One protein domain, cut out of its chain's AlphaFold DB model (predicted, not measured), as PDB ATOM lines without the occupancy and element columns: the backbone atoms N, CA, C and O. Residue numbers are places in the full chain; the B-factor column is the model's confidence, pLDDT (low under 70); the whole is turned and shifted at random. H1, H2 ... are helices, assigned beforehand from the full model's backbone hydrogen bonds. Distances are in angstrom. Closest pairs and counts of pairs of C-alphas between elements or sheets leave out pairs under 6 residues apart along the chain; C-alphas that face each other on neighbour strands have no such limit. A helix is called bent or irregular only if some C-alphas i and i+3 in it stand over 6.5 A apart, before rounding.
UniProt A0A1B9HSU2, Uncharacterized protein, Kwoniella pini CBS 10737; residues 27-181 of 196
ATOM      1  N   GLN A  27     164.124 157.538 200.901       70.94
ATOM      2  CA  GLN A  27     163.288 157.310 199.726       70.94
ATOM      3  C   GLN A  27     161.832 157.653 200.037       70.94
ATOM      4  O   GLN A  27     161.235 158.445 199.301       70.94
ATOM      5  N   VAL A  28     161.294 157.131 201.144       67.38
ATOM      6  CA  VAL A  28     159.929 157.420 201.609       67.38
ATOM      7  C   VAL A  28     159.739 158.918 201.825       67.38
ATOM      8  O   VAL A  28     158.747 159.481 201.365       67.38
ATOM      9  N   GLU A  29     160.713 159.608 202.413       68.25
ATOM     10  CA  GLU A  29     160.635 161.054 202.599       68.25
ATOM     11  C   GLU A  29     160.603 161.818 201.262       68.25
ATOM     12  O   GLU A  29     159.821 162.764 201.102       68.25
ATOM     13  N   SER A  30     161.384 161.386 200.266       72.69
ATOM     14  CA  SER A  30     161.364 161.984 198.924       72.69
ATOM     15  C   SER A  30     160.028 161.767 198.193       72.69
ATOM     16  O   SER A  30     159.530 162.676 197.516       72.69
ATOM     17  N   PHE A  31     159.400 160.603 198.383       71.81
ATOM     18  CA  PHE A  31     158.084 160.281 197.831       71.81
ATOM     19  C   PHE A  31     156.970 161.071 198.524       71.81
ATOM     20  O   PHE A  31     156.141 161.684 197.851       71.81
ATOM     21  N   LEU A  32     156.989 161.153 199.856       69.38
ATOM     22  CA  LEU A  32     156.031 161.956 200.620       69.38
ATOM     23  C   LEU A  32     156.129 163.439 200.266       69.38
ATOM     24  O   LEU A  32     155.111 164.109 200.134       69.38
ATOM     25  N   LYS A  33     157.340 163.960 200.059       72.44
ATOM     26  CA  LYS A  33     157.542 165.359 199.666       72.44
ATOM     27  C   LYS A  33     156.994 165.670 198.270       72.44
ATOM     28  O   LYS A  33     156.515 166.778 198.055       72.44
ATOM     29  N   SER A  34     157.073 164.721 197.338       73.81
ATOM     30  CA  SER A  34     156.673 164.927 195.939       73.81
ATOM     31  C   SER A  34     155.195 164.632 195.673       73.81
ATOM     32  O   SER A  34     154.575 165.356 194.900       73.81
ATOM     33  N   HIS A  35     154.618 163.616 196.321       69.69
ATOM     34  CA  HIS A  35     153.274 163.120 195.996       69.69
ATOM     35  C   HIS A  35     152.259 163.263 197.139       69.69
ATOM     36  O   HIS A  35     151.058 163.207 196.893       69.69
ATOM     37  N   ALA A  36     152.708 163.471 198.382       67.50
ATOM     38  CA  ALA A  36     151.833 163.510 199.557       67.50
ATOM     39  C   ALA A  36     152.265 164.579 200.574       67.50
ATOM     40  O   ALA A  36     152.280 164.343 201.786       67.50
ATOM     41  N   ALA A  37     152.607 165.778 200.080       70.94
ATOM     42  CA  ALA A  37     153.156 166.866 200.896       70.94
ATOM     43  C   ALA A  37     152.256 167.242 202.091       70.94
ATOM     44  O   ALA A  37     152.756 167.657 203.134       70.94
ATOM     45  N   PHE A  38     150.942 167.035 201.957       75.19
ATOM     46  CA  PHE A  38     149.946 167.259 203.005       75.19
ATOM     47  C   PHE A  38     149.982 166.215 204.140       75.19
ATOM     48  O   PHE A  38     149.718 166.547 205.290       75.19
ATOM     49  N   ILE A  39     150.339 164.960 203.845       70.88
ATOM     50  CA  ILE A  39     150.316 163.842 204.811       70.88
ATOM     51  C   ILE A  39     151.669 163.707 205.532       70.88
ATOM     52  O   ILE A  39     151.746 163.215 206.658       70.88
ATOM     53  N   ARG A  40     152.743 164.221 204.924       72.94
ATOM     54  CA  ARG A  40     154.105 164.244 205.479       72.94
ATOM     55  C   ARG A  40     154.204 164.738 206.939       72.94
ATOM     56  O   ARG A  40     154.795 164.013 207.737       72.94
ATOM     57  N   PRO A  41     153.670 165.912 207.336       75.69
ATOM     58  CA  PRO A  41     153.790 166.385 208.721       75.69
ATOM     59  C   PRO A  41     153.085 165.465 209.728       75.69
ATOM     60  O   PRO A  41     153.563 165.302 210.848       75.69
ATOM     61  N   LEU A  42     151.994 164.817 209.317       73.44
ATOM     62  CA  LEU A  42     151.272 163.855 210.142       73.44
ATOM     63  C   LEU A  42     152.093 162.570 210.335       73.44
ATOM     64  O   LEU A  42     152.247 162.113 211.462       73.44
ATOM     65  N   ILE A  43     152.709 162.045 209.272       75.12
ATOM     66  CA  ILE A  43     153.594 160.868 209.346       75.12
ATOM     67  C   ILE A  43     154.790 161.125 210.266       75.12
ATOM     68  O   ILE A  43     155.096 160.290 211.112       75.12
ATOM     69  N   ILE A  44     155.441 162.286 210.136       76.00
ATOM     70  CA  ILE A  44     156.607 162.643 210.958       76.00
ATOM     71  C   ILE A  44     156.205 162.785 212.435       76.00
ATOM     72  O   ILE A  44     156.903 162.268 213.303       76.00
ATOM     73  N   SER A  45     155.058 163.412 212.717       73.81
ATOM     74  CA  SER A  45     154.528 163.575 214.079       73.81
ATOM     75  C   SER A  45     154.149 162.236 214.735       73.81
ATOM     76  O   SER A  45     154.473 161.977 215.900       73.81
ATOM     77  N   LEU A  46     153.516 161.329 213.982       68.00
ATOM     78  CA  LEU A  46     153.221 159.984 214.479       68.00
ATOM     79  C   LEU A  46     154.496 159.143 214.653       68.00
ATOM     80  O   LEU A  46     154.581 158.376 215.614       68.00
ATOM     81  N   ALA A  47     155.500 159.304 213.788       75.88
ATOM     82  CA  ALA A  47     156.777 158.591 213.890       75.88
ATOM     83  C   ALA A  47     157.547 158.997 215.144       75.88
ATOM     84  O   ALA A  47     158.003 158.128 215.889       75.88
ATOM     85  N   SER A  48     157.598 160.300 215.439       75.44
ATOM     86  CA  SER A  48     158.215 160.805 216.667       75.44
ATOM     87  C   SER A  48     157.480 160.359 217.932       75.44
ATOM     88  O   SER A  48     158.122 160.106 218.943       75.44
ATOM     89  N   THR A  49     156.150 160.229 217.880       78.31
ATOM     90  CA  THR A  49     155.338 159.831 219.045       78.31
ATOM     91  C   THR A  49     155.422 158.330 219.328       78.31
ATOM     92  O   THR A  49     155.418 157.912 220.481       78.31
ATOM     93  N   THR A  50     155.513 157.511 218.279       72.06
ATOM     94  CA  THR A  50     155.448 156.042 218.385       72.06
ATOM     95  C   THR A  50     156.839 155.393 218.363       72.06
ATOM     96  O   THR A  50     156.948 154.167 218.391       72.06
ATOM     97  N   THR A  51     157.923 156.185 218.278       75.19
ATOM     98  CA  THR A  51     159.323 155.708 218.144       75.19
ATOM     99  C   THR A  51     159.519 154.666 217.032       75.19
ATOM    100  O   THR A  51     160.413 153.827 217.081       75.19
ATOM    101  N   SER A  52     158.653 154.701 216.021       71.56
ATOM    102  CA  SER A  52     158.634 153.755 214.905       71.56
ATOM    103  C   SER A  52     159.185 154.426 213.653       71.56
ATOM    104  O   SER A  52     159.049 155.639 213.491       71.56
ATOM    105  N   SER A  53     159.785 153.645 212.748       79.31
ATOM    106  CA  SER A  53     160.273 154.186 211.474       79.31
ATOM    107  C   SER A  53     159.122 154.866 210.699       79.31
ATOM    108  O   SER A  53     158.023 154.298 210.609       79.31
ATOM    109  N   PRO A  54     159.355 156.055 210.102       71.19
ATOM    110  CA  PRO A  54     158.390 156.742 209.240       71.19
ATOM    111  C   PRO A  54     157.865 155.866 208.096       71.19
ATOM    112  O   PRO A  54     156.730 156.045 207.647       71.19
ATOM    113  N   THR A  55     158.662 154.891 207.659       73.62
ATOM    114  CA  THR A  55     158.298 153.903 206.641       73.62
ATOM    115  C   THR A  55     157.137 153.023 207.105       73.62
ATOM    116  O   THR A  55     156.144 152.885 206.392       73.62
ATOM    117  N   ILE A  56     157.189 152.508 208.337       77.56
ATOM    118  CA  ILE A  56     156.130 151.657 208.908       77.56
ATOM    119  C   ILE A  56     154.821 152.444 209.035       77.56
ATOM    120  O   ILE A  56     153.754 151.956 208.672       77.56
ATOM    121  N   ILE A  57     154.896 153.695 209.490       77.12
ATOM    122  CA  ILE A  57     153.714 154.553 209.650       77.12
ATOM    123  C   ILE A  57     153.116 154.942 208.300       77.12
ATOM    124  O   ILE A  57     151.895 154.946 208.148       77.12
ATOM    125  N   SER A  58     153.961 155.196 207.300       73.38
ATOM    126  CA  SER A  58     153.512 155.427 205.926       73.38
ATOM    127  C   SER A  58     152.778 154.207 205.369       73.38
ATOM    128  O   SER A  58     151.713 154.366 204.778       73.38
ATOM    129  N   ILE A  59     153.286 152.993 205.613       80.56
ATOM    130  CA  ILE A  59     152.636 151.737 205.201       80.56
ATOM    131  C   ILE A  59     151.292 151.553 205.915       80.56
ATOM    132  O   ILE A  59     150.305 151.211 205.265       80.56
ATOM    133  N   ILE A  60     151.216 151.816 207.223       81.31
ATOM    134  CA  ILE A  60     149.966 151.714 207.993       81.31
ATOM    135  C   ILE A  60     148.923 152.698 207.457       81.31
ATOM    136  O   ILE A  60     147.799 152.300 207.158       81.31
ATOM    137  N   ILE A  61     149.294 153.969 207.279       80.38
ATOM    138  CA  ILE A  61     148.387 154.996 206.752       80.38
ATOM    139  C   ILE A  61     147.949 154.639 205.333       80.38
ATOM    140  O   ILE A  61     146.762 154.719 205.033       80.38
ATOM    141  N   PHE A  62     148.865 154.189 204.475       80.94
ATOM    142  CA  PHE A  62     148.534 153.770 203.116       80.94
ATOM    143  C   PHE A  62     147.600 152.556 203.097       80.94
ATOM    144  O   PHE A  62     146.662 152.524 202.309       80.94
ATOM    145  N   THR A  63     147.794 151.599 204.006       82.56
ATOM    146  CA  THR A  63     146.914 150.432 204.165       82.56
ATOM    147  C   THR A  63     145.515 150.855 204.609       82.56
ATOM    148  O   THR A  63     144.529 150.410 204.027       82.56
ATOM    149  N   ILE A  64     145.407 151.768 205.579       82.56
ATOM    150  CA  ILE A  64     144.122 152.343 206.003       82.56
ATOM    151  C   ILE A  64     143.461 153.085 204.840       82.56
ATOM    152  O   ILE A  64     142.270 152.899 204.601       82.56
ATOM    153  N   PHE A  65     144.222 153.880 204.083       80.81
ATOM    154  CA  PHE A  65     143.723 154.571 202.896       80.81
ATOM    155  C   PHE A  65     143.254 153.595 201.823       80.81
ATOM    156  O   PHE A  65     142.207 153.835 201.247       80.81
ATOM    157  N   LEU A  66     143.969 152.499 201.571       80.38
ATOM    158  CA  LEU A  66     143.582 151.460 200.612       80.38
ATOM    159  C   LEU A  66     142.304 150.741 201.035       80.38
ATOM    160  O   LEU A  66     141.402 150.573 200.220       80.38
ATOM    161  N   ILE A  67     142.205 150.353 202.309       78.69
ATOM    162  CA  ILE A  67     141.003 149.723 202.864       78.69
ATOM    163  C   ILE A  67     139.833 150.698 202.771       78.69
ATOM    164  O   ILE A  67     138.779 150.335 202.255       78.69
ATOM    165  N   ALA A  68     140.022 151.950 203.187       76.81
ATOM    166  CA  ALA A  68     139.016 152.985 203.017       76.81
ATOM    167  C   ALA A  68     138.665 153.152 201.533       76.81
ATOM    168  O   ALA A  68     137.498 153.138 201.188       76.81
ATOM    169  N   HIS A  69     139.631 153.213 200.621       76.25
ATOM    170  CA  HIS A  69     139.371 153.405 199.196       76.25
ATOM    171  C   HIS A  69     138.678 152.210 198.533       76.25
ATOM    172  O   HIS A  69     137.979 152.403 197.548       76.25
ATOM    173  N   LEU A  70     138.820 150.992 199.062       75.94
ATOM    174  CA  LEU A  70     138.064 149.830 198.590       75.94
ATOM    175  C   LEU A  70     136.647 149.799 199.177       75.94
ATOM    176  O   LEU A  70     135.671 149.616 198.451       75.94
ATOM    177  N   TYR A  71     136.528 149.976 200.493       70.00
ATOM    178  CA  TYR A  71     135.269 149.788 201.217       70.00
ATOM    179  C   TYR A  71     134.344 151.001 201.149       70.00
ATOM    180  O   TYR A  71     133.126 150.850 201.133       70.00
ATOM    181  N   LEU A  72     134.897 152.207 201.093       66.88
ATOM    182  CA  LEU A  72     134.134 153.449 201.111       66.88
ATOM    183  C   LEU A  72     133.323 153.623 199.820       66.88
ATOM    184  O   LEU A  72     132.139 153.917 199.941       66.88
ATOM    185  N   PRO A  73     133.833 153.335 198.605       67.75
ATOM    186  CA  PRO A  73     132.987 153.272 197.417       67.75
ATOM    187  C   PRO A  73     131.902 152.202 197.529       67.75
ATOM    188  O   PRO A  73     130.752 152.502 197.232       67.75
ATOM    189  N   LEU A  74     132.222 150.994 198.009       66.31
ATOM    190  CA  LEU A  74     131.241 149.914 198.193       66.31
ATOM    191  C   LEU A  74     130.104 150.309 199.147       66.31
ATOM    192  O   LEU A  74     128.950 149.957 198.911       66.31
ATOM    193  N   PHE A  75     130.417 151.075 200.191       65.50
ATOM    194  CA  PHE A  75     129.441 151.558 201.164       65.50
ATOM    195  C   PHE A  75     128.659 152.768 200.639       65.50
ATOM    196  O   PHE A  75     127.450 152.865 200.828       65.50
ATOM    197  N   ILE A  76     129.319 153.691 199.940       67.44
ATOM    198  CA  ILE A  76     128.736 154.969 199.521       67.44
ATOM    199  C   ILE A  76     127.956 154.862 198.202       67.44
ATOM    200  O   ILE A  76     126.916 155.506 198.066       67.44
ATOM    201  N   LEU A  77     128.395 154.042 197.242       67.88
ATOM    202  CA  LEU A  77     127.718 153.828 195.951       67.88
ATOM    203  C   LEU A  77     126.211 153.542 196.082       67.88
ATOM    204  O   LEU A  77     125.427 154.223 195.412       67.88
ATOM    205  N   PRO A  78     125.761 152.609 196.949       64.56
ATOM    206  CA  PRO A  78     124.332 152.349 197.089       64.56
ATOM    207  C   PRO A  78     123.554 153.551 197.652       64.56
ATOM    208  O   PRO A  78     122.375 153.701 197.341       64.56
ATOM    209  N   HIS A  79     124.211 154.453 198.388       67.69
ATOM    210  CA  HIS A  79     123.599 155.626 199.024       67.69
ATOM    211  C   HIS A  79     123.626 156.872 198.123       67.69
ATOM    212  O   HIS A  79     122.754 157.733 198.239       67.69
ATOM    213  N   LEU A  80     124.601 156.973 197.210       65.31
ATOM    214  CA  LEU A  80     124.761 158.108 196.294       65.31
ATOM    215  C   LEU A  80     123.899 158.019 195.032       65.31
ATOM    216  O   LEU A  80     123.615 159.047 194.420       65.31
ATOM    217  N   SER A  81     123.448 156.823 194.650       66.94
ATOM    218  CA  SER A  81     122.626 156.634 193.446       66.94
ATOM    219  C   SER A  81     121.350 157.493 193.450       66.94
ATOM    220  O   SER A  81     121.034 158.146 192.453       66.94
ATOM    221  N   ALA A  82     120.653 157.568 194.588       64.88
ATOM    222  CA  ALA A  82     119.437 158.361 194.756       64.88
ATOM    223  C   ALA A  82     119.677 159.887 194.691       64.88
ATOM    224  O   ALA A  82     119.047 160.541 193.864       64.88
ATOM    225  N   PRO A  83     120.586 160.497 195.474       65.62
ATOM    226  CA  PRO A  83     120.822 161.939 195.398       65.62
ATOM    227  C   PRO A  83     121.449 162.392 194.071       65.62
ATOM    228  O   PRO A  83     121.137 163.489 193.617       65.62
ATOM    229  N   ILE A  84     122.276 161.568 193.410       71.38
ATOM    230  CA  ILE A  84     122.845 161.913 192.092       71.38
ATOM    231  C   ILE A  84     121.749 161.953 191.022       71.38
ATOM    232  O   ILE A  84     121.659 162.918 190.265       71.38
ATOM    233  N   THR A  85     120.882 160.937 190.972       64.94
ATOM    234  CA  THR A  85     119.765 160.902 190.007       64.94
ATOM    235  C   THR A  85     118.710 161.967 190.299       64.94
ATOM    236  O   THR A  85     118.058 162.460 189.378       64.94
ATOM    237  N   LEU A  86     118.580 162.380 191.562       66.88
ATOM    238  CA  LEU A  86     117.629 163.403 191.983       66.88
ATOM    239  C   LEU A  86     118.147 164.843 191.934       66.88
ATOM    240  O   LEU A  86     117.370 165.771 192.147       66.88
ATOM    241  N   LEU A  87     119.416 165.062 191.598       74.69
ATOM    242  CA  LEU A  87     120.007 166.400 191.581       74.69
ATOM    243  C   LEU A  87     119.284 167.326 190.586       74.69
ATOM    244  O   LEU A  87     118.918 168.449 190.932       74.69
ATOM    245  N   ILE A  88     118.981 166.815 189.389       71.56
ATOM    246  CA  ILE A  88     118.241 167.535 188.340       71.56
ATOM    247  C   ILE A  88     116.789 167.844 188.767       71.56
ATOM    248  O   ILE A  88     116.388 169.009 188.718       71.56
ATOM    249  N   PRO A  89     115.967 166.869 189.208       70.19
ATOM    250  CA  PRO A  89     114.602 167.171 189.634       70.19
ATOM    251  C   PRO A  89     114.537 168.051 190.893       70.19
ATOM    252  O   PRO A  89     113.636 168.886 190.980       70.19
ATOM    253  N   ILE A  90     115.491 167.956 191.826       70.88
ATOM    254  CA  ILE A  90     115.576 168.867 192.982       70.88
ATOM    255  C   ILE A  90     115.877 170.298 192.519       70.88
ATOM    256  O   ILE A  90     115.186 171.224 192.945       70.88
ATOM    257  N   GLN A  91     116.837 170.489 191.607       77.56
ATOM    258  CA  GLN A  91     117.118 171.803 191.015       77.56
ATOM    259  C   GLN A  91     115.878 172.397 190.337       77.56
ATOM    260  O   GLN A  91     115.516 173.541 190.610       77.56
ATOM    261  N   ASN A  92     115.176 171.604 189.525       71.44
ATOM    262  CA  ASN A  92     113.940 172.037 188.870       71.44
ATOM    263  C   ASN A  92     112.841 172.387 189.882       71.44
ATOM    264  O   ASN A  92     112.110 173.358 189.696       71.44
ATOM    265  N   THR A  93     112.748 171.643 190.984       69.94
ATOM    266  CA  THR A  93     111.771 171.910 192.047       69.94
ATOM    267  C   THR A  93     112.088 173.217 192.772       69.94
ATOM    268  O   THR A  93     111.192 174.026 192.991       69.94
ATOM    269  N   ILE A  94     113.360 173.480 193.084       75.88
ATOM    270  CA  ILE A  94     113.802 174.743 193.695       75.88
ATOM    271  C   ILE A  94     113.535 175.924 192.751       75.88
ATOM    272  O   ILE A  94     113.016 176.952 193.191       75.88
ATOM    273  N   LEU A  95     113.823 175.782 191.454       73.31
ATOM    274  CA  LEU A  95     113.516 176.805 190.447       73.31
ATOM    275  C   LEU A  95     112.009 177.097 190.381       73.31
ATOM    276  O   LEU A  95     111.616 178.265 190.418       73.31
ATOM    277  N   SER A  96     111.166 176.061 190.388       67.00
ATOM    278  CA  SER A  96     109.707 176.215 190.447       67.00
ATOM    279  C   SER A  96     109.247 176.915 191.727       67.00
ATOM    280  O   SER A  96     108.500 177.887 191.634       67.00
ATOM    281  N   ILE A  97     109.756 176.531 192.905       68.50
ATOM    282  CA  ILE A  97     109.468 177.216 194.183       68.50
ATOM    283  C   ILE A  97     109.829 178.704 194.091       68.50
ATOM    284  O   ILE A  97     109.057 179.567 194.509       68.50
ATOM    285  N   THR A  98     110.990 179.013 193.513       73.38
ATOM    286  CA  THR A  98     111.470 180.394 193.384       73.38
ATOM    287  C   THR A  98     110.573 181.204 192.444       73.38
ATOM    288  O   THR A  98     110.249 182.354 192.740       73.38
ATOM    289  N   SER A  99     110.105 180.591 191.352       70.38
ATOM    290  CA  SER A  99     109.169 181.208 190.404       70.38
ATOM    291  C   SER A  99     107.753 181.394 190.971       70.38
ATOM    292  O   SER A  99     107.025 182.299 190.560       70.38
ATOM    293  N   GLU A 100     107.362 180.576 191.952       67.06
ATOM    294  CA  GLU A 100     106.023 180.559 192.548       67.06
ATOM    295  C   GLU A 100     105.930 181.287 193.894       67.06
ATOM    296  O   GLU A 100     104.856 181.314 194.492       67.06
ATOM    297  N   LYS A 101     107.007 181.944 194.348       63.38
ATOM    298  CA  LYS A 101     107.114 182.610 195.662       63.38
ATOM    299  C   LYS A 101     105.964 183.581 195.998       63.38
ATOM    300  O   LYS A 101     105.693 183.817 197.170       63.38
ATOM    301  N   ASN A 102     105.256 184.106 194.993       62.38
ATOM    302  CA  ASN A 102     104.119 185.026 195.151       62.38
ATOM    303  C   ASN A 102     102.734 184.395 194.882       62.38
ATOM    304  O   ASN A 102     101.725 185.104 194.877       62.38
ATOM    305  N   ARG A 103     102.639 183.082 194.629       62.62
ATOM    306  CA  ARG A 103     101.367 182.386 194.361       62.62
ATOM    307  C   ARG A 103     100.839 181.704 195.626       62.62
ATOM    308  O   ARG A 103     101.534 180.925 196.261       62.62
ATOM    309  N   LYS A 104      99.561 181.942 195.957       57.00
ATOM    310  CA  LYS A 104      98.875 181.378 197.146       57.00
ATOM    311  C   LYS A 104      98.707 179.848 197.127       57.00
ATOM    312  O   LYS A 104      98.396 179.267 198.160       57.00
ATOM    313  N   LYS A 105      98.870 179.199 195.971       59.28
ATOM    314  CA  LYS A 105      98.861 177.739 195.815       59.28
ATOM    315  C   LYS A 105     100.107 177.356 195.024       59.28
ATOM    316  O   LYS A 105     100.185 177.680 193.843       59.28
ATOM    317  N   SER A 106     101.065 176.721 195.691       63.09
ATOM    318  CA  SER A 106     102.268 176.176 195.069       63.09
ATOM    319  C   SER A 106     102.343 174.690 195.386       63.09
ATOM    320  O   SER A 106     102.421 174.282 196.543       63.09
ATOM    321  N   ASP A 107     102.308 173.900 194.322       68.31
ATOM    322  CA  ASP A 107     102.455 172.445 194.323       68.31
ATOM    323  C   ASP A 107     103.947 172.045 194.505       68.31
ATOM    324  O   ASP A 107     104.286 170.896 194.790       68.31
ATOM    325  N   SER A 108     104.860 173.020 194.412       67.38
ATOM    326  CA  SER A 108     106.312 172.823 194.360       67.38
ATOM    327  C   SER A 108     106.946 172.434 195.705       67.38
ATOM    328  O   SER A 108     107.860 171.612 195.744       67.38
ATOM    329  N   ALA A 109     106.443 172.950 196.833       69.81
ATOM    330  CA  ALA A 109     106.916 172.542 198.164       69.81
ATOM    331  C   ALA A 109     106.574 171.071 198.480       69.81
ATOM    332  O   ALA A 109     107.309 170.390 199.193       69.81
ATOM    333  N   GLN A 110     105.476 170.562 197.914       73.62
ATOM    334  CA  GLN A 110     105.049 169.172 198.076       73.62
ATOM    335  C   GLN A 110     105.873 168.222 197.197       73.62
ATOM    336  O   GLN A 110     106.240 167.141 197.655       73.62
ATOM    337  N   TRP A 111     106.262 168.650 195.988       73.38
ATOM    338  CA  TRP A 111     107.270 167.946 195.183       73.38
ATOM    339  C   TRP A 111     108.611 167.836 195.899       73.38
ATOM    340  O   TRP A 111     109.223 166.773 195.892       73.38
ATOM    341  N   LEU A 112     109.053 168.909 196.563       74.25
ATOM    342  CA  LEU A 112     110.295 168.882 197.332       74.25
ATOM    343  C   LEU A 112     110.228 167.832 198.447       74.25
ATOM    344  O   LEU A 112     111.169 167.062 198.617       74.25
ATOM    345  N   LEU A 113     109.097 167.748 199.155       77.81
ATOM    346  CA  LEU A 113     108.877 166.721 200.172       77.81
ATOM    347  C   LEU A 113     108.898 165.303 199.579       77.81
ATOM    348  O   LEU A 113     109.528 164.420 200.156       77.81
ATOM    349  N   TYR A 114     108.279 165.086 198.415       78.75
ATOM    350  CA  TYR A 114     108.338 163.802 197.707       78.75
ATOM    351  C   TYR A 114     109.782 163.398 197.378       78.75
ATOM    352  O   TYR A 114     110.184 162.265 197.650       78.75
ATOM    353  N   TRP A 115     110.596 164.329 196.868       78.69
ATOM    354  CA  TRP A 115     112.010 164.068 196.584       78.69
ATOM    355  C   TRP A 115     112.826 163.794 197.848       78.69
ATOM    356  O   TRP A 115     113.675 162.906 197.837       78.69
ATOM    357  N   ILE A 116     112.541 164.488 198.955       78.81
ATOM    358  CA  ILE A 116     113.169 164.216 200.259       78.81
ATOM    359  C   ILE A 116     112.842 162.795 200.726       78.81
ATOM    360  O   ILE A 116     113.751 162.046 201.082       78.81
ATOM    361  N   VAL A 117     111.569 162.393 200.679       80.31
ATOM    362  CA  VAL A 117     111.144 161.034 201.053       80.31
ATOM    363  C   VAL A 117     111.811 159.994 200.152       80.31
ATOM    364  O   VAL A 117     112.300 158.979 200.643       80.31
ATOM    365  N   TYR A 118     111.911 160.258 198.849       80.00
ATOM    366  CA  TYR A 118     112.603 159.374 197.914       80.00
ATOM    367  C   TYR A 118     114.099 159.236 198.244       80.00
ATOM    368  O   TYR A 118     114.616 158.118 198.269       80.00
ATOM    369  N   CYS A 119     114.792 160.340 198.548       77.94
ATOM    370  CA  CYS A 119     116.191 160.321 198.985       77.94
ATOM    371  C   CYS A 119     116.375 159.499 200.266       77.94
ATOM    372  O   CYS A 119     117.257 158.642 200.318       77.94
ATOM    373  N   LEU A 120     115.525 159.718 201.276       79.19
ATOM    374  CA  LEU A 120     115.578 158.993 202.547       79.19
ATOM    375  C   LEU A 120     115.364 157.488 202.353       79.19
ATOM    376  O   LEU A 120     116.083 156.679 202.936       79.19
ATOM    377  N   LEU A 121     114.423 157.101 201.490       81.94
ATOM    378  CA  LEU A 121     114.193 155.700 201.142       81.94
ATOM    379  C   LEU A 121     115.363 155.090 200.355       81.94
ATOM    380  O   LEU A 121     115.687 153.922 200.557       81.94
ATOM    381  N   GLY A 122     116.022 155.866 199.491       77.12
ATOM    382  CA  GLY A 122     117.248 155.450 198.805       77.12
ATOM    383  C   GLY A 122     118.415 155.223 199.769       77.12
ATOM    384  O   GLY A 122     119.141 154.239 199.644       77.12
ATOM    385  N   TRP A 123     118.558 156.074 200.786       79.12
ATOM    386  CA  TRP A 123     119.547 155.879 201.849       79.12
ATOM    387  C   TRP A 123     119.226 154.659 202.710       79.12
ATOM    388  O   TRP A 123     120.103 153.837 202.958       79.12
ATOM    389  N   ALA A 124     117.961 154.484 203.099       79.62
ATOM    390  CA  ALA A 124     117.518 153.303 203.833       79.62
ATOM    391  C   ALA A 124     117.740 152.007 203.033       79.62
ATOM    392  O   ALA A 124     118.149 151.005 203.619       79.62
ATOM    393  N   ARG A 125     117.572 152.032 201.700       80.69
ATOM    394  CA  ARG A 125     117.938 150.913 200.814       80.69
ATOM    395  C   ARG A 125     119.416 150.560 200.952       80.69
ATOM    396  O   ARG A 125     119.741 149.389 201.123       80.69
ATOM    397  N   GLY A 126     120.295 151.561 200.895       74.38
ATOM    398  CA  GLY A 126     121.734 151.369 201.067       74.38
ATOM    399  C   GLY A 126     122.081 150.765 202.427       74.38
ATOM    400  O   GLY A 126     122.833 149.794 202.485       74.38
ATOM    401  N   CYS A 127     121.462 151.252 203.505       77.69
ATOM    402  CA  CYS A 127     121.639 150.687 204.841       77.69
ATOM    403  C   CYS A 127     121.156 149.230 204.918       77.69
ATOM    404  O   CYS A 127     121.865 148.363 205.421       77.69
ATOM    405  N   ILE A 128     119.966 148.924 204.404       80.50
ATOM    406  CA  ILE A 128     119.388 147.574 204.491       80.50
ATOM    407  C   ILE A 128     120.179 146.579 203.646       80.50
ATOM    408  O   ILE A 128     120.415 145.461 204.095       80.50
ATOM    409  N   GLN A 129     120.669 146.992 202.477       78.75
ATOM    410  CA  GLN A 129     121.494 146.141 201.624       78.75
ATOM    411  C   GLN A 129     122.815 145.733 202.300       78.75
ATOM    412  O   GLN A 129     123.321 144.645 202.035       78.75
ATOM    413  N   ILE A 130     123.352 146.580 203.184       77.38
ATOM    414  CA  ILE A 130     124.604 146.321 203.905       77.38
ATOM    415  C   ILE A 130     124.362 145.531 205.194       77.38
ATOM    416  O   ILE A 130     125.057 144.553 205.454       77.38
ATOM    417  N   TRP A 131     123.389 145.949 206.005       80.56
ATOM    418  CA  TRP A 131     123.203 145.417 207.359       80.56
ATOM    419  C   TRP A 131     122.226 144.238 207.424       80.56
ATOM    420  O   TRP A 131     122.374 143.370 208.280       80.56
ATOM    421  N   TYR A 132     121.239 144.179 206.524       82.75
ATOM    422  CA  TYR A 132     120.173 143.173 206.540       82.75
ATOM    423  C   TYR A 132     119.783 142.730 205.117       82.75
ATOM    424  O   TYR A 132     118.636 142.923 204.698       82.75
ATOM    425  N   PRO A 133     120.694 142.090 204.359       81.19
ATOM    426  CA  PRO A 133     120.448 141.734 202.961       81.19
ATOM    427  C   PRO A 133     119.209 140.844 202.785       81.19
ATOM    428  O   PRO A 133     118.448 141.037 201.837       81.19
ATOM    429  N   ASN A 134     118.928 139.966 203.753       87.75
ATOM    430  CA  ASN A 134     117.761 139.074 203.757       87.75
ATOM    431  C   ASN A 134     116.412 139.819 203.795       87.75
ATOM    432  O   ASN A 134     115.396 139.266 203.386       87.75
ATOM    433  N   LEU A 135     116.392 141.077 204.253       84.44
ATOM    434  CA  LEU A 135     115.190 141.916 204.321       84.44
ATOM    435  C   LEU A 135     115.032 142.841 203.105       84.44
ATOM    436  O   LEU A 135     114.050 143.581 203.021       84.44
ATOM    437  N   SER A 136     115.958 142.791 202.141       81.44
ATOM    438  CA  SER A 136     115.951 143.699 200.986       81.44
ATOM    439  C   SER A 136     114.671 143.585 200.153       81.44
ATOM    440  O   SER A 136     114.145 144.596 199.697       81.44
ATOM    441  N   CYS A 137     114.118 142.376 200.003       81.88
ATOM    442  CA  CYS A 137     112.878 142.158 199.252       81.88
ATOM    443  C   CYS A 137     111.665 142.814 199.937       81.88
ATOM    444  O   CYS A 137     110.928 143.581 199.315       81.88
ATOM    445  N   SER A 138     111.496 142.584 201.243       85.38
ATOM    446  CA  SER A 138     110.416 143.187 202.035       85.38
ATOM    447  C   SER A 138     110.523 144.710 202.081       85.38
ATOM    448  O   SER A 138     109.509 145.407 202.015       85.38
ATOM    449  N   PHE A 139     111.748 145.237 202.138       87.44
ATOM    450  CA  PHE A 139     111.979 146.672 202.085       87.44
ATOM    451  C   PHE A 139     111.606 147.277 200.728       87.44
ATOM    452  O   PHE A 139     110.973 148.326 200.703       87.44
ATOM    453  N   GLU A 140     111.924 146.634 199.601       83.88
ATOM    454  CA  GLU A 140     111.531 147.143 198.275       83.88
ATOM    455  C   GLU A 140     110.008 147.203 198.088       83.88
ATOM    456  O   GLU A 140     109.484 148.175 197.529       83.88
ATOM    457  N   LEU A 141     109.290 146.207 198.610       87.75
ATOM    458  CA  LEU A 141     107.827 146.211 198.672       87.75
ATOM    459  C   LEU A 141     107.310 147.384 199.517       87.75
ATOM    460  O   LEU A 141     106.479 148.165 199.049       87.75
ATOM    461  N   GLY A 142     107.851 147.563 200.726       87.94
ATOM    462  CA  GLY A 142     107.491 148.671 201.616       87.94
ATOM    463  C   GLY A 142     107.822 150.048 201.035       87.94
ATOM    464  O   GLY A 142     107.024 150.982 201.138       87.94
ATOM    465  N   ARG A 143     108.963 150.175 200.357       85.44
ATOM    466  CA  ARG A 143     109.401 151.388 199.661       85.44
ATOM    467  C   ARG A 143     108.423 151.765 198.557       85.44
ATOM    468  O   ARG A 143     108.002 152.918 198.479       85.44
ATOM    469  N   SER A 144     108.043 150.793 197.733       83.88
ATOM    470  CA  SER A 144     107.090 150.996 196.641       83.88
ATOM    471  C   SER A 144     105.716 151.398 197.180       83.88
ATOM    472  O   SER A 144     105.147 152.384 196.720       83.88
ATOM    473  N   ALA A 145     105.228 150.716 198.222       86.19
ATOM    474  CA  ALA A 145     103.980 151.074 198.891       86.19
ATOM    475  C   ALA A 145     104.028 152.492 199.487       86.19
ATOM    476  O   ALA A 145     103.102 153.275 199.291       86.19
ATOM    477  N   THR A 146     105.131 152.864 200.142       85.50
ATOM    478  CA  THR A 146     105.320 154.202 200.722       85.50
ATOM    479  C   THR A 146     105.305 155.282 199.643       85.50
ATOM    480  O   THR A 146     104.610 156.285 199.790       85.50
ATOM    481  N   LEU A 147     106.007 155.075 198.525       84.06
ATOM    482  CA  LEU A 147     106.002 156.020 197.404       84.06
ATOM    483  C   LEU A 147     104.614 156.155 196.768       84.06
ATOM    484  O   LEU A 147     104.226 157.261 196.397       84.06
ATOM    485  N   VAL A 148     103.842 155.068 196.692       83.75
ATOM    486  CA  VAL A 148     102.451 155.105 196.216       83.75
ATOM    487  C   VAL A 148     101.540 155.828 197.207       83.75
ATOM    488  O   VAL A 148     100.683 156.588 196.781       83.75
ATOM    489  N   VAL A 149     101.713 155.668 198.517       84.75
ATOM    490  CA  VAL A 149     100.898 156.393 199.508       84.75
ATOM    491  C   VAL A 149     101.225 157.889 199.507       84.75
ATOM    492  O   VAL A 149     100.318 158.718 199.549       84.75
ATOM    493  N   VAL A 150     102.507 158.242 199.411       81.94
ATOM    494  CA  VAL A 150     102.963 159.641 199.426       81.94
ATOM    495  C   VAL A 150     102.680 160.343 198.091       81.94
ATOM    496  O   VAL A 150     102.266 161.499 198.085       81.94
ATOM    497  N   GLY A 151     102.867 159.660 196.956       74.50
ATOM    498  CA  GLY A 151     102.687 160.229 195.613       74.50
ATOM    499  C   GLY A 151     101.329 159.946 194.958       74.50
ATOM    500  O   GLY A 151     100.889 160.703 194.094       74.50
ATOM    501  N   GLY A 152     100.633 158.882 195.348       76.19
ATOM    502  CA  GLY A 152      99.403 158.391 194.708       76.19
ATOM    503  C   GLY A 152      98.233 159.374 194.732       76.19
ATOM    504  O   GLY A 152      97.665 159.637 193.668       76.19
ATOM    505  N   PRO A 153      97.908 160.013 195.875       74.25
ATOM    506  CA  PRO A 153      96.907 161.084 195.918       74.25
ATOM    507  C   PRO A 153      97.226 162.248 194.963       74.25
ATOM    508  O   PRO A 153      96.331 162.986 194.544       74.25
ATOM    509  N   TRP A 154      98.498 162.406 194.595       68.56
ATOM    510  CA  TRP A 154      99.002 163.466 193.733       68.56
ATOM    511  C   TRP A 154      98.918 163.115 192.248       68.56
ATOM    512  O   TRP A 154      98.395 163.911 191.472       68.56
ATOM    513  N   PHE A 155      99.326 161.902 191.857       62.31
ATOM    514  CA  PHE A 155      99.098 161.393 190.499       62.31
ATOM    515  C   PHE A 155      97.602 161.358 190.158       62.31
ATOM    516  O   PHE A 155      97.218 161.735 189.052       62.31
ATOM    517  N   GLY A 156      96.751 161.023 191.135       60.44
ATOM    518  CA  GLY A 156      95.296 161.106 190.993       60.44
ATOM    519  C   GLY A 156      94.795 162.533 190.735       60.44
ATOM    520  O   GLY A 156      94.004 162.749 189.822       60.44
ATOM    521  N   ARG A 157      95.290 163.538 191.473       59.69
ATOM    522  CA  ARG A 157      94.908 164.952 191.260       59.69
ATOM    523  C   ARG A 157      95.521 165.572 190.003       59.69
ATOM    524  O   ARG A 157      94.899 166.452 189.422       59.69
ATOM    525  N   ALA A 158      96.712 165.149 189.586       54.31
ATOM    526  CA  ALA A 158      97.361 165.630 188.367       54.31
ATOM    527  C   ALA A 158      96.693 165.072 187.099       54.31
ATOM    528  O   ALA A 158      96.563 165.801 186.121       54.31
ATOM    529  N   GLY A 159      96.215 163.820 187.132       52.56
ATOM    530  CA  GLY A 159      95.444 163.218 186.036       52.56
ATOM    531  C   GLY A 159      93.989 163.699 185.950       52.56
ATOM    532  O   GLY A 159      93.409 163.686 184.869       52.56
ATOM    533  N   LEU A 160      93.409 164.164 187.063       48.19
ATOM    534  CA  LEU A 160      92.008 164.602 187.164       48.19
ATOM    535  C   LEU A 160      91.830 166.129 187.239       48.19
ATOM    536  O   LEU A 160      90.800 166.583 187.727       48.19
ATOM    537  N   LYS A 161      92.795 166.945 186.792       49.22
ATOM    538  CA  LYS A 161      92.584 168.399 186.624       49.22
ATOM    539  C   LYS A 161      92.072 168.693 185.198       49.22
ATOM    540  O   LYS A 161      92.899 168.926 184.315       49.22
ATOM    541  N   PRO A 162      90.745 168.753 184.947       51.94
ATOM    542  CA  PRO A 162      90.196 169.304 183.702       51.94
ATOM    543  C   PRO A 162      90.512 170.805 183.525       51.94
ATOM    544  O   PRO A 162      90.422 171.324 182.414       51.94
ATOM    545  N   ASP A 163      90.982 171.487 184.577       48.34
ATOM    546  CA  ASP A 163      91.301 172.923 184.566       48.34
ATOM    547  C   ASP A 163      92.383 173.336 183.553       48.34
ATOM    548  O   ASP A 163      92.369 174.471 183.085       48.34
ATOM    549  N   GLN A 164      93.309 172.454 183.144       50.94
ATOM    550  CA  GLN A 164      94.305 172.837 182.125       50.94
ATOM    551  C   GLN A 164      93.714 172.957 180.709       50.94
ATOM    552  O   GLN A 164      94.278 173.674 179.876       50.94
ATOM    553  N   ALA A 165      92.587 172.293 180.432       50.38
ATOM    554  CA  ALA A 165      91.876 172.440 179.165       50.38
ATOM    555  C   ALA A 165      91.046 173.736 179.141       50.38
ATOM    556  O   ALA A 165      91.045 174.451 178.134       50.38
ATOM    557  N   GLU A 166      90.404 174.087 180.258       50.12
ATOM    558  CA  GLU A 166      89.598 175.309 180.352       50.12
ATOM    559  C   GLU A 166      90.448 176.582 180.425       50.12
ATOM    560  O   GLU A 166      90.118 177.557 179.747       50.12
ATOM    561  N   ASP A 167      91.583 176.578 181.135       51.50
ATOM    562  CA  ASP A 167      92.458 177.757 181.188       51.50
ATOM    563  C   ASP A 167      93.136 178.038 179.840       51.50
ATOM    564  O   ASP A 167      93.285 179.201 179.462       51.50
ATOM    565  N   ARG A 168      93.499 177.010 179.055       53.22
ATOM    566  CA  ARG A 168      93.993 177.220 177.677       53.22
ATOM    567  C   ARG A 168      92.899 177.783 176.768       53.22
ATOM    568  O   ARG A 168      93.153 178.762 176.069       53.22
ATOM    569  N   SER A 169      91.682 177.241 176.847       51.53
ATOM    570  CA  SER A 169      90.521 177.709 176.076       51.53
ATOM    571  C   SER A 169      90.125 179.154 176.420       51.53
ATOM    572  O   SER A 169      89.898 179.973 175.526       51.53
ATOM    573  N   ASN A 170      90.110 179.528 177.704       52.09
ATOM    574  CA  ASN A 170      89.776 180.891 178.128       52.09
ATOM    575  C   ASN A 170      90.865 181.909 177.768       52.09
ATOM    576  O   ASN A 170      90.538 183.034 177.377       52.09
ATOM    577  N   ARG A 171      92.148 181.528 177.829       56.97
ATOM    578  CA  ARG A 171      93.261 182.402 177.418       56.97
ATOM    579  C   ARG A 171      93.276 182.630 175.907       56.97
ATOM    580  O   ARG A 171      93.518 183.751 175.458       56.97
ATOM    581  N   GLU A 172      92.944 181.603 175.129       55.31
ATOM    582  CA  GLU A 172      92.801 181.704 173.677       55.31
ATOM    583  C   GLU A 172      91.598 182.589 173.304       55.31
ATOM    584  O   GLU A 172      91.756 183.557 172.554       55.31
ATOM    585  N   ARG A 173      90.436 182.390 173.944       56.91
ATOM    586  CA  ARG A 173      89.245 183.244 173.766       56.91
ATOM    587  C   ARG A 173      89.480 184.704 174.168       56.91
ATOM    588  O   ARG A 173      89.012 185.602 173.466       56.91
ATOM    589  N   GLN A 174      90.216 184.979 175.248       56.91
ATOM    590  CA  GLN A 174      90.580 186.353 175.628       56.91
ATOM    591  C   GLN A 174      91.536 187.010 174.624       56.91
ATOM    592  O   GLN A 174      91.369 188.193 174.324       56.91
ATOM    593  N   SER A 175      92.486 186.259 174.060       55.62
ATOM    594  CA  SER A 175      93.423 186.788 173.058       55.62
ATOM    595  C   SER A 175      92.728 187.170 171.741       55.62
ATOM    596  O   SER A 175      93.024 188.218 171.161       55.62
ATOM    597  N   VAL A 176      91.730 186.386 171.316       59.22
ATOM    598  CA  VAL A 176      90.903 186.686 170.137       59.22
ATOM    599  C   VAL A 176      90.015 187.904 170.405       59.22
ATOM    600  O   VAL A 176      89.953 188.821 169.588       59.22
ATOM    601  N   ARG A 177      89.387 187.985 171.585       56.28
ATOM    602  CA  ARG A 177      88.507 189.111 171.947       56.28
ATOM    603  C   ARG A 177      89.266 190.436 172.123       56.28
ATOM    604  O   ARG A 177      88.698 191.493 171.852       56.28
ATOM    605  N   GLY A 178      90.532 190.383 172.546       56.88
ATOM    606  CA  GLY A 178      91.429 191.541 172.617       56.88
ATOM    607  C   GLY A 178      91.801 192.086 171.235       56.88
ATOM    608  O   GLY A 178      91.667 193.286 171.000       56.88
ATOM    609  N   LYS A 179      92.156 191.202 170.290       56.94
ATOM    610  CA  LYS A 179      92.483 191.593 168.907       56.94
ATOM    611  C   LYS A 179      91.297 192.206 168.158       56.94
ATOM    612  O   LYS A 179      91.487 193.193 167.455       56.94
ATOM    613  N   VAL A 180      90.079 191.687 168.351       57.78
ATOM    614  CA  VAL A 180      88.870 192.226 167.693       57.78
ATOM    615  C   VAL A 180      88.574 193.667 168.140       57.78
ATOM    616  O   VAL A 180      88.259 194.522 167.310       57.78
ATOM    617  N   LYS A 181      88.742 193.979 169.434       57.75
ATOM    618  CA  LYS A 181      88.539 195.344 169.953       57.75
ATOM    619  C   LYS A 181      89.587 196.339 169.446       57.75
ATOM    620  O   LYS A 181      89.253 197.497 169.204       57.75
TER     621      LYS A 181
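This is residues 27 to 181 of the 196 residues of an uncharacterized protein of Kwoniella pini CBS 10737 (UniProt A0A1B9HSU2). One long, bent helix, H3, joins a small head of H1, H2 and residues 54 to 58 to a slab in which H4 folds back along H3 and H5 folds back along H4. Residues 155 to 181, with H6, stick out as an arm. The printed part has 155 residues with six named helices, H1 to H6 in chain order, and no named strand: all helix. It is extended, with a radius of gyration of the C-alphas of 27.8 A and spans of 92 by 46 by 21 A.

H1, residues 27 to 35, begins at C-alpha 27 (163.288, 157.310, 199.726). H2 is residues 40 to 50. H3, residues 54 to 99, is one helix by its hydrogen bonds but bent, C-alphas 85 and 88 being 7.0 A apart; its arms are H3a, residues 54 to 85, 43.3 A, and H3b, residues 88 to 99, 16.5 A. H4, residues 108 to 131, measures 34.7 A, and H5, residues 133 to 159, 37.1 A. H3a and H5 are irregular: C-alphas 75 and 78 are 6.6 A apart, 134 and 137 7.3 A. H6, residues 163 to 181, 26.9 A, ends at C-alpha 181 (88.539, 195.344, 169.953).

H1 and H2, a hairpin, only just touch, with 3 pairs of C-alphas within 8 A, closest at Leu 32 and Arg 40, 5.7 A. H3a touches H2 with residues 54 to 58 alone, closest C-alphas Ala 47 and Pro 54, 5.3 A. H3a touches H4 with residues 75 to 83 alone, closest C-alphas Pro 78 and Gly 126, 4.9 A, at a steep tilt of 47 degrees. H3b and H4 form a hairpin, closest C-alphas Ile 97 and Ser 108, 5.4 A. H4 and H5 form another, closest C-alphas Gln 129 and Ser 136, 6.1 A, at a shallow tilt of 10 degrees. H6 touches no helix. Every O i to N i+4 pair is within hydrogen-bond range in H1, H2, H3b and H4; in H3a 22 of 28, H5 19 of 23, H6 14 of 15.

The C-alphas farthest apart, Thr 51 and Lys 181, are 94.4 A apart. The printed part has no cut and no long link. Its mean pLDDT is 71.2; residues 72 to 83, 100 to 109 and 154 to 181 are among those under 70.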